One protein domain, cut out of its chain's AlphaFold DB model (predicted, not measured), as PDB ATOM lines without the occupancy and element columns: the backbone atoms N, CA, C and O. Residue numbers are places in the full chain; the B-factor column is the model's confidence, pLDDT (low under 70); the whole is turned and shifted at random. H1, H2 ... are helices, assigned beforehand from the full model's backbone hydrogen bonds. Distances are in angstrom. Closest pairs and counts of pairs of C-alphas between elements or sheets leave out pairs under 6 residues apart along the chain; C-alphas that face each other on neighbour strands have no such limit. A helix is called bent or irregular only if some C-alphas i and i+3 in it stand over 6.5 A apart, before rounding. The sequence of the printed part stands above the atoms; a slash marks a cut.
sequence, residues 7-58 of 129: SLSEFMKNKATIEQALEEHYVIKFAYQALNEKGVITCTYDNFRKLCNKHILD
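This is residues 7 to 58 of the 129 residues of an uncharacterized protein of Vibrio parahaemolyticus (UniProt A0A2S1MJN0). Four short helices are folded into a small compact cluster, set at crossed angles round a common middle instead of side by side. H2 and H3 cross each other, H4 begins beside H3 at Tyr 45 and runs to the opposite end of the domain from Glu 37, where H3 ends, and H1, apart from H3, makes a corner with H2 after a tight link. The printed part has 52 residues, with four named helices in the order H1, H2, H3, H4 and no named strand, and its class is all helix. The whole is compact and rounded, with a radius of gyration of the C-alphas of 9.4 A and spans of 26 by 23 by 19 A.

The longest helix is H4, residues 45 to 57. With residues 45 to 49 alone it touches H3, residues 28 to 37; the closest C-alphas are those of Tyr 32 and Tyr 45, 6.8 A apart. H3 and H4 run opposite ways at a steep tilt of 61 degrees. With residues 48 to 51 alone H4 only just touches H1, residues 7 to 13, with 3 pairs of C-alphas within 8 A; the closest are those of Leu 8 and Leu 51, 7.7 A apart. H1 and H4 run the same way at a steep tilt of 41 degrees. H2, residues 15 to 24, touches H3, and their closest C-alphas, those of Ala 21 and Ala 31, are 5.4 A apart. H2 and H3 run opposite ways at a steep tilt of 60 degrees. H2 is close to H4 but not clearly touching, about perpendicular at 88 degrees, with the closest C-alphas, those of Glu 19 and Ile 56, 7.2 A apart. H2 is also close to H1 but not clearly touching, about perpendicular at 86 degrees, with the closest C-alphas, those of Phe 11 and Ile 18, 7.9 A apart. H1 and H3 are apart. In H1, H2, H3 and H4 every pair of O i and N i+4 is within hydrogen-bond range.

H4 has 13 residues and is 15.7 A from C-alpha 45 to C-alpha 57, which stands at (-48.684, -24.298, 44.508). H4 is neither bent nor irregular, but only just: C-alphas 54 and 57 are 6.4 A apart. H3 and H2, 10 residues each, are both 14.2 A long from first to last C-alpha; C-alpha 28, where H3 begins, is at (-51.816, -29.492, 35.979). H1, 7 residues, begins with C-alpha 7 at (-36.768, -24.296, 31.035) and is 10.0 A long.

The two C-alphas farthest apart are those of Glu 37 and Asp 58, 25.7 A. The printed part has no cut. The links H1 to H2 and H2 to H3 are tight, and the link H3 to H4, with 7 residues between them, is short. The mean pLDDT of the printed part is 88.1, and no printed residue is under 70.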
ATOM      1  N   SER A   7     -35.391 -24.000  30.631       79.19
ATOM      2  CA  SER A   7     -36.768 -24.296  31.035       79.19
ATOM      3  C   SER A   7     -37.251 -23.481  32.238       79.19
ATOM      4  O   SER A   7     -38.436 -23.201  32.349       79.19
ATOM      5  N   LEU A   8     -36.356 -23.134  33.174       85.44
ATOM      6  CA  LEU A   8     -36.724 -22.324  34.340       85.44
ATOM      7  C   LEU A   8     -36.898 -20.860  33.936       85.44
ATOM      8  O   LEU A   8     -37.839 -20.214  34.385       85.44
ATOM      9  N   SER A   9     -36.002 -20.346  33.091       85.69
ATOM     10  CA  SER A   9     -36.100 -18.977  32.581       85.69
ATOM     11  C   SER A   9     -37.383 -18.782  31.772       85.69
ATOM     12  O   SER A   9     -38.112 -17.824  32.011       85.69
ATOM     13  N   GLU A  10     -37.699 -19.722  30.881       86.88
ATOM     14  CA  GLU A  10     -38.941 -19.724  30.099       86.88
ATOM     15  C   GLU A  10     -40.182 -19.794  31.001       86.88
ATOM     16  O   GLU A  10     -41.096 -18.981  30.868       86.88
ATOM     17  N   PHE A  11     -40.173 -20.686  31.998       89.44
ATOM     18  CA  PHE A  11     -41.256 -20.791  32.975       89.44
ATOM     19  C   PHE A  11     -41.479 -19.487  33.750       89.44
ATOM     20  O   PHE A  11     -42.617 -19.069  33.937       89.44
ATOM     21  N   MET A  12     -40.408 -18.829  34.206       88.69
ATOM     22  CA  MET A  12     -40.525 -17.574  34.959       88.69
ATOM     23  C   MET A  12     -41.018 -16.418  34.091       88.69
ATOM     24  O   MET A  12     -41.800 -15.603  34.574       88.69
ATOM     25  N   LYS A  13     -40.611 -16.361  32.817       91.50
ATOM     26  CA  LYS A  13     -41.113 -15.364  31.858       91.50
ATOM     27  C   LYS A  13     -42.620 -15.502  31.644       91.50
ATOM     28  O   LYS A  13     -43.328 -14.503  31.664       91.50
ATOM     29  N   ASN A  14     -43.104 -16.737  31.523       90.62
ATOM     30  CA  ASN A  14     -44.507 -17.033  31.230       90.62
ATOM     31  C   ASN A  14     -45.336 -17.354  32.486       90.62
ATOM     32  O   ASN A  14     -46.422 -17.921  32.388       90.62
ATOM     33  N   LYS A  15     -44.848 -16.990  33.681       90.12
ATOM     34  CA  LYS A  15     -45.460 -17.363  34.965       90.12
ATOM     35  C   LYS A  15     -46.929 -16.952  35.066       90.12
ATOM     36  O   LYS A  15     -47.747 -17.776  35.455       90.12
ATOM     37  N   ALA A  16     -47.263 -15.721  34.682       89.50
ATOM     38  CA  ALA A  16     -48.635 -15.214  34.751       89.50
ATOM     39  C   ALA A  16     -49.593 -16.024  33.861       89.50
ATOM     40  O   ALA A  16     -50.677 -16.407  34.285       89.50
ATOM     41  N   THR A  17     -49.159 -16.357  32.645       90.44
ATOM     42  CA  THR A  17     -49.936 -17.167  31.700       90.44
ATOM     43  C   THR A  17     -50.129 -18.595  32.209       90.44
ATOM     44  O   THR A  17     -51.185 -19.192  32.018       90.44
ATOM     45  N   ILE A  18     -49.115 -19.144  32.883       90.19
ATOM     46  CA  ILE A  18     -49.174 -20.473  33.501       90.19
ATOM     47  C   ILE A  18     -50.131 -20.478  34.698       90.19
ATOM     48  O   ILE A  18     -50.887 -21.432  34.858       90.19
ATOM     49  N   GLU A  19     -50.118 -19.430  35.523       90.44
ATOM     50  CA  GLU A  19     -51.056 -19.267  36.640       90.44
ATOM     51  C   GLU A  19     -52.497 -19.187  36.132       90.44
ATOM     52  O   GLU A  19     -53.335 -19.953  36.599       90.44
ATOM     53  N   GLN A  20     -52.757 -18.384  35.099       90.56
ATOM     54  CA  GLN A  20     -54.079 -18.297  34.476       90.56
ATOM     55  C   GLN A  20     -54.538 -19.646  33.898       90.56
ATOM     56  O   GLN A  20     -55.671 -20.063  34.119       90.56
ATOM     57  N   ALA A  21     -53.651 -20.372  33.211       88.31
ATOM     58  CA  ALA A  21     -53.971 -21.697  32.679       88.31
ATOM     59  C   ALA A  21     -54.229 -22.736  33.783       88.31
ATOM     60  O   ALA A  21     -54.986 -23.677  33.569       88.31
ATOM     61  N   LEU A  22     -53.602 -22.601  34.956       88.88
ATOM     62  CA  LEU A  22     -53.860 -23.459  36.118       88.88
ATOM     63  C   LEU A  22     -55.148 -23.080  36.863       88.88
ATOM     64  O   LEU A  22     -55.753 -23.944  37.490       88.88
ATOM     65  N   GLU A  23     -55.567 -21.817  36.808       86.94
ATOM     66  CA  GLU A  23     -56.873 -21.384  37.315       86.94
ATOM     67  C   GLU A  23     -58.008 -21.866  36.402       86.94
ATOM     68  O   GLU A  23     -59.026 -22.356  36.887       86.94
ATOM     69  N   GLU A  24     -57.813 -21.792  35.084       87.94
ATOM     70  CA  GLU A  24     -58.764 -22.291  34.085       87.94
ATOM     71  C   GLU A  24     -58.833 -23.826  34.086       87.94
ATOM     72  O   GLU A  24     -59.909 -24.427  34.030       87.94
ATOM     73  N   HIS A  25     -57.678 -24.485  34.204       81.50
ATOM     74  CA  HIS A  25     -57.578 -25.934  34.268       81.50
ATOM     75  C   HIS A  25     -57.187 -26.396  35.673       81.50
ATOM     76  O   HIS A  25     -56.011 -26.448  36.024       81.50
ATOM     77  N   TYR A  26     -58.170 -26.904  36.420       77.75
ATOM     78  CA  TYR A  26     -57.985 -27.517  37.746       77.75
ATOM     79  C   TYR A  26     -56.896 -28.610  37.807       77.75
ATOM     80  O   TYR A  26     -56.385 -28.927  38.883       77.75
ATOM     81  N   VAL A  27     -56.537 -29.219  36.670       86.38
ATOM     82  CA  VAL A  27     -55.542 -30.295  36.589       86.38
ATOM     83  C   VAL A  27     -54.298 -29.822  35.837       86.38
ATOM     84  O   VAL A  27     -54.346 -29.535  34.642       86.38
ATOM     85  N   ILE A  28     -53.141 -29.889  36.508       88.50
ATOM     86  CA  ILE A  28     -51.816 -29.492  35.979       88.50
ATOM     87  C   ILE A  28     -51.503 -30.142  34.622       88.50
ATOM     88  O   ILE A  28     -50.838 -29.543  33.780       88.50
ATOM     89  N   LYS A  29     -51.959 -31.381  34.401       91.56
ATOM     90  CA  LYS A  29     -51.756 -32.104  33.137       91.56
ATOM     91  C   LYS A  29     -52.438 -31.413  31.952       91.56
ATOM     92  O   LYS A  29     -51.829 -31.329  30.892       91.56
ATOM     93  N   PHE A  30     -53.656 -30.908  32.135       91.56
ATOM     94  CA  PHE A  30     -54.390 -30.221  31.071       91.56
ATOM     95  C   PHE A  30     -53.823 -28.826  30.816       91.56
ATOM     96  O   PHE A  30     -53.596 -28.482  29.661       91.56
ATOM     97  N   ALA A  31     -53.459 -28.093  31.874       90.56
ATOM     98  CA  ALA A  31     -52.733 -26.831  31.732       90.56
ATOM     99  C   ALA A  31     -51.427 -27.018  30.944       90.56
ATOM    100  O   ALA A  31     -51.151 -26.277  30.007       90.56
ATOM    101  N   TYR A  32     -50.644 -28.052  31.272       93.06
ATOM    102  CA  TYR A  32     -49.424 -28.381  30.536       93.06
ATOM    103  C   TYR A  32     -49.696 -28.661  29.058       93.06
ATOM    104  O   TYR A  32     -48.988 -28.139  28.205       93.06
ATOM    105  N   GLN A  33     -50.702 -29.483  28.756       92.12
ATOM    106  CA  GLN A  33     -51.020 -29.842  27.381       92.12
ATOM    107  C   GLN A  33     -51.427 -28.607  26.569       92.12
ATOM    108  O   GLN A  33     -50.843 -28.367  25.518       92.12
ATOM    109  N   ALA A  34     -52.315 -27.768  27.107       90.62
ATOM    110  CA  ALA A  34     -52.735 -26.527  26.464       90.62
ATOM    111  C   ALA A  34     -51.565 -25.551  26.239       90.62
ATOM    112  O   ALA A  34     -51.462 -24.922  25.187       90.62
ATOM    113  N   LEU A  35     -50.655 -25.426  27.208       90.50
ATOM    114  CA  LEU A  35     -49.488 -24.543  27.106       90.50
ATOM    115  C   LEU A  35     -48.422 -25.080  26.141       90.50
ATOM    116  O   LEU A  35     -47.760 -24.293  25.464       90.50
ATOM    117  N   ASN A  36     -48.257 -26.401  26.071       90.81
ATOM    118  CA  ASN A  36     -47.325 -27.057  25.159       90.81
ATOM    119  C   ASN A  36     -47.841 -27.024  23.709       90.81
ATOM    120  O   ASN A  36     -47.070 -26.754  22.797       90.81
ATOM    121  N   GLU A  37     -49.147 -27.219  23.493       89.88
ATOM    122  CA  GLU A  37     -49.790 -27.081  22.175       89.88
ATOM    123  C   GLU A  37     -49.709 -25.642  21.645       89.88
ATOM    124  O   GLU A  37     -49.462 -25.428  20.461       89.88
ATOM    125  N   LYS A  38     -49.833 -24.645  22.530       86.75
ATOM    126  CA  LYS A  38     -49.643 -23.225  22.192       86.75
ATOM    127  C   LYS A  38     -48.168 -22.819  22.030       86.75
ATOM    128  O   LYS A  38     -47.901 -21.670  21.695       86.75
ATOM    129  N   GLY A  39     -47.213 -23.715  22.302       85.94
ATOM    130  CA  GLY A  39     -45.775 -23.429  22.229       85.94
ATOM    131  C   GLY A  39     -45.260 -22.450  23.293       85.94
ATOM    132  O   GLY A  39     -44.185 -21.884  23.134       85.94
ATOM    133  N   VAL A  40     -46.015 -22.234  24.378       85.50
ATOM    134  CA  VAL A  40     -45.661 -21.301  25.468       85.50
ATOM    135  C   VAL A  40     -44.565 -21.877  26.366       85.50
ATOM    136  O   VAL A  40     -43.811 -21.141  27.003       85.50
ATOM    137  N   ILE A  41     -44.498 -23.204  26.451       86.31
ATOM    138  CA  ILE A  41     -43.490 -23.933  27.214       86.31
ATOM    139  C   ILE A  41     -42.918 -25.050  26.351       86.31
ATOM    140  O   ILE A  41     -43.653 -25.738  25.654       86.31
ATOM    141  N   THR A  42     -41.609 -25.270  26.451       86.50
ATOM    142  CA  THR A  42     -40.921 -26.361  25.733       86.50
ATOM    143  C   THR A  42     -40.384 -27.446  26.669       86.50
ATOM    144  O   THR A  42     -39.729 -28.406  26.259       86.50
ATOM    145  N   CYS A  43     -40.616 -27.285  27.972       85.88
ATOM    146  CA  CYS A  43     -40.105 -28.185  28.994       85.88
ATOM    147  C   CYS A  43     -40.924 -29.479  29.097       85.88
ATOM    148  O   CYS A  43     -42.110 -29.507  28.808       85.88
ATOM    149  N   THR A  44     -40.300 -30.560  29.569       90.06
ATOM    150  CA  THR A  44     -40.994 -31.832  29.831       90.06
ATOM    151  C   THR A  44     -42.032 -31.692  30.946       90.06
ATOM    152  O   THR A  44     -41.771 -30.986  31.927       90.06
ATOM    153  N   TYR A  45     -43.108 -32.481  30.890       90.31
ATOM    154  CA  TYR A  45     -44.170 -32.496  31.903       90.31
ATOM    155  C   TYR A  45     -43.667 -32.630  33.348       90.31
ATOM    156  O   TYR A  45     -44.086 -31.870  34.220       90.31
ATOM    157  N   ASP A  46     -42.728 -33.542  33.622       90.56
ATOM    158  CA  ASP A  46     -42.192 -33.727  34.978       90.56
ATOM    159  C   ASP A  46     -41.500 -32.474  35.517       90.56
ATOM    160  O   ASP A  46     -41.599 -32.152  36.704       90.56
ATOM    161  N   ASN A  47     -40.796 -31.754  34.644       89.44
ATOM    162  CA  ASN A  47     -40.129 -30.514  35.010       89.44
ATOM    163  C   ASN A  47     -41.156 -29.398  35.235       89.44
ATOM    164  O   ASN A  47     -41.107 -28.728  36.263       89.44
ATOM    165  N   PHE A  48     -42.142 -29.273  34.342       90.69
ATOM    166  CA  PHE A  48     -43.257 -28.339  34.501       90.69
ATOM    167  C   PHE A  48     -43.994 -28.555  35.829       90.69
ATOM    168  O   PHE A  48     -44.138 -27.627  36.618       90.69
ATOM    169  N   ARG A  49     -44.366 -29.801  36.144       91.31
ATOM    170  CA  ARG A  49     -45.043 -30.154  37.400       91.31
ATOM    171  C   ARG A  49     -44.215 -29.767  38.627       91.31
ATOM    172  O   ARG A  49     -44.763 -29.234  39.589       91.31
ATOM    173  N   LYS A  50     -42.900 -30.019  38.611       90.56
ATOM    174  CA  LYS A  50     -41.993 -29.619  39.702       90.56
ATOM    175  C   LYS A  50     -41.939 -28.101  39.869       90.56
ATOM    176  O   LYS A  50     -41.955 -27.628  41.004       90.56
ATOM    177  N   LEU A  51     -41.894 -27.357  38.765       89.88
ATOM    178  CA  LEU A  51     -41.864 -25.895  38.773       89.88
ATOM    179  C   LEU A  51     -43.186 -25.300  39.271       89.88
ATOM    180  O   LEU A  51     -43.151 -24.464  40.170       89.88
ATOM    181  N   CYS A  52     -44.329 -25.792  38.788       90.31
ATOM    182  CA  CYS A  52     -45.651 -25.395  39.277       90.31
ATOM    183  C   CYS A  52     -45.796 -25.667  40.771       90.31
ATOM    184  O   CYS A  52     -46.206 -24.784  41.518       90.31
ATOM    185  N   ASN A  53     -45.387 -26.857  41.223       89.06
ATOM    186  CA  ASN A  53     -45.380 -27.167  42.644       89.06
ATOM    187  C   ASN A  53     -44.542 -26.144  43.405       89.06
ATOM    188  O   ASN A  53     -45.078 -25.461  44.258       89.06
ATOM    189  N   LYS A  54     -43.271 -25.963  43.048       87.94
ATOM    190  CA  LYS A  54     -42.335 -25.105  43.786       87.94
ATOM    191  C   LYS A  54     -42.699 -23.613  43.788       87.94
ATOM    192  O   LYS A  54     -42.440 -22.944  44.781       87.94
ATOM    193  N   HIS A  55     -43.213 -23.084  42.679       86.94
ATOM    194  CA  HIS A  55     -43.333 -21.635  42.469       86.94
ATOM    195  C   HIS A  55     -44.767 -21.102  42.472       86.94
ATOM    196  O   HIS A  55     -44.944 -19.894  42.603       86.94
ATOM    197  N   ILE A  56     -45.769 -21.972  42.319       85.44
ATOM    198  CA  ILE A  56     -47.182 -21.576  42.239       85.44
ATOM    199  C   ILE A  56     -47.985 -22.217  43.374       85.44
ATOM    200  O   ILE A  56     -48.718 -21.519  44.071       85.44
ATOM    201  N   LEU A  57     -47.835 -23.528  43.589       82.12
ATOM    202  CA  LEU A  57     -48.684 -24.298  44.508       82.12
ATOM    203  C   LEU A  57     -48.111 -24.418  45.934       82.12
ATOM    204  O   LEU A  57     -48.877 -24.603  46.874       82.12
ATOM    205  N   ASP A  58     -46.796 -24.275  46.140       74.56
ATOM    206  CA  ASP A  58     -46.138 -24.384  47.461       74.56
ATOM    207  C   ASP A  58     -46.269 -23.091  48.294       74.56
ATOM    208  O   ASP A  58     -45.327 -22.658  48.953       74.56
TER     209      ASP A  58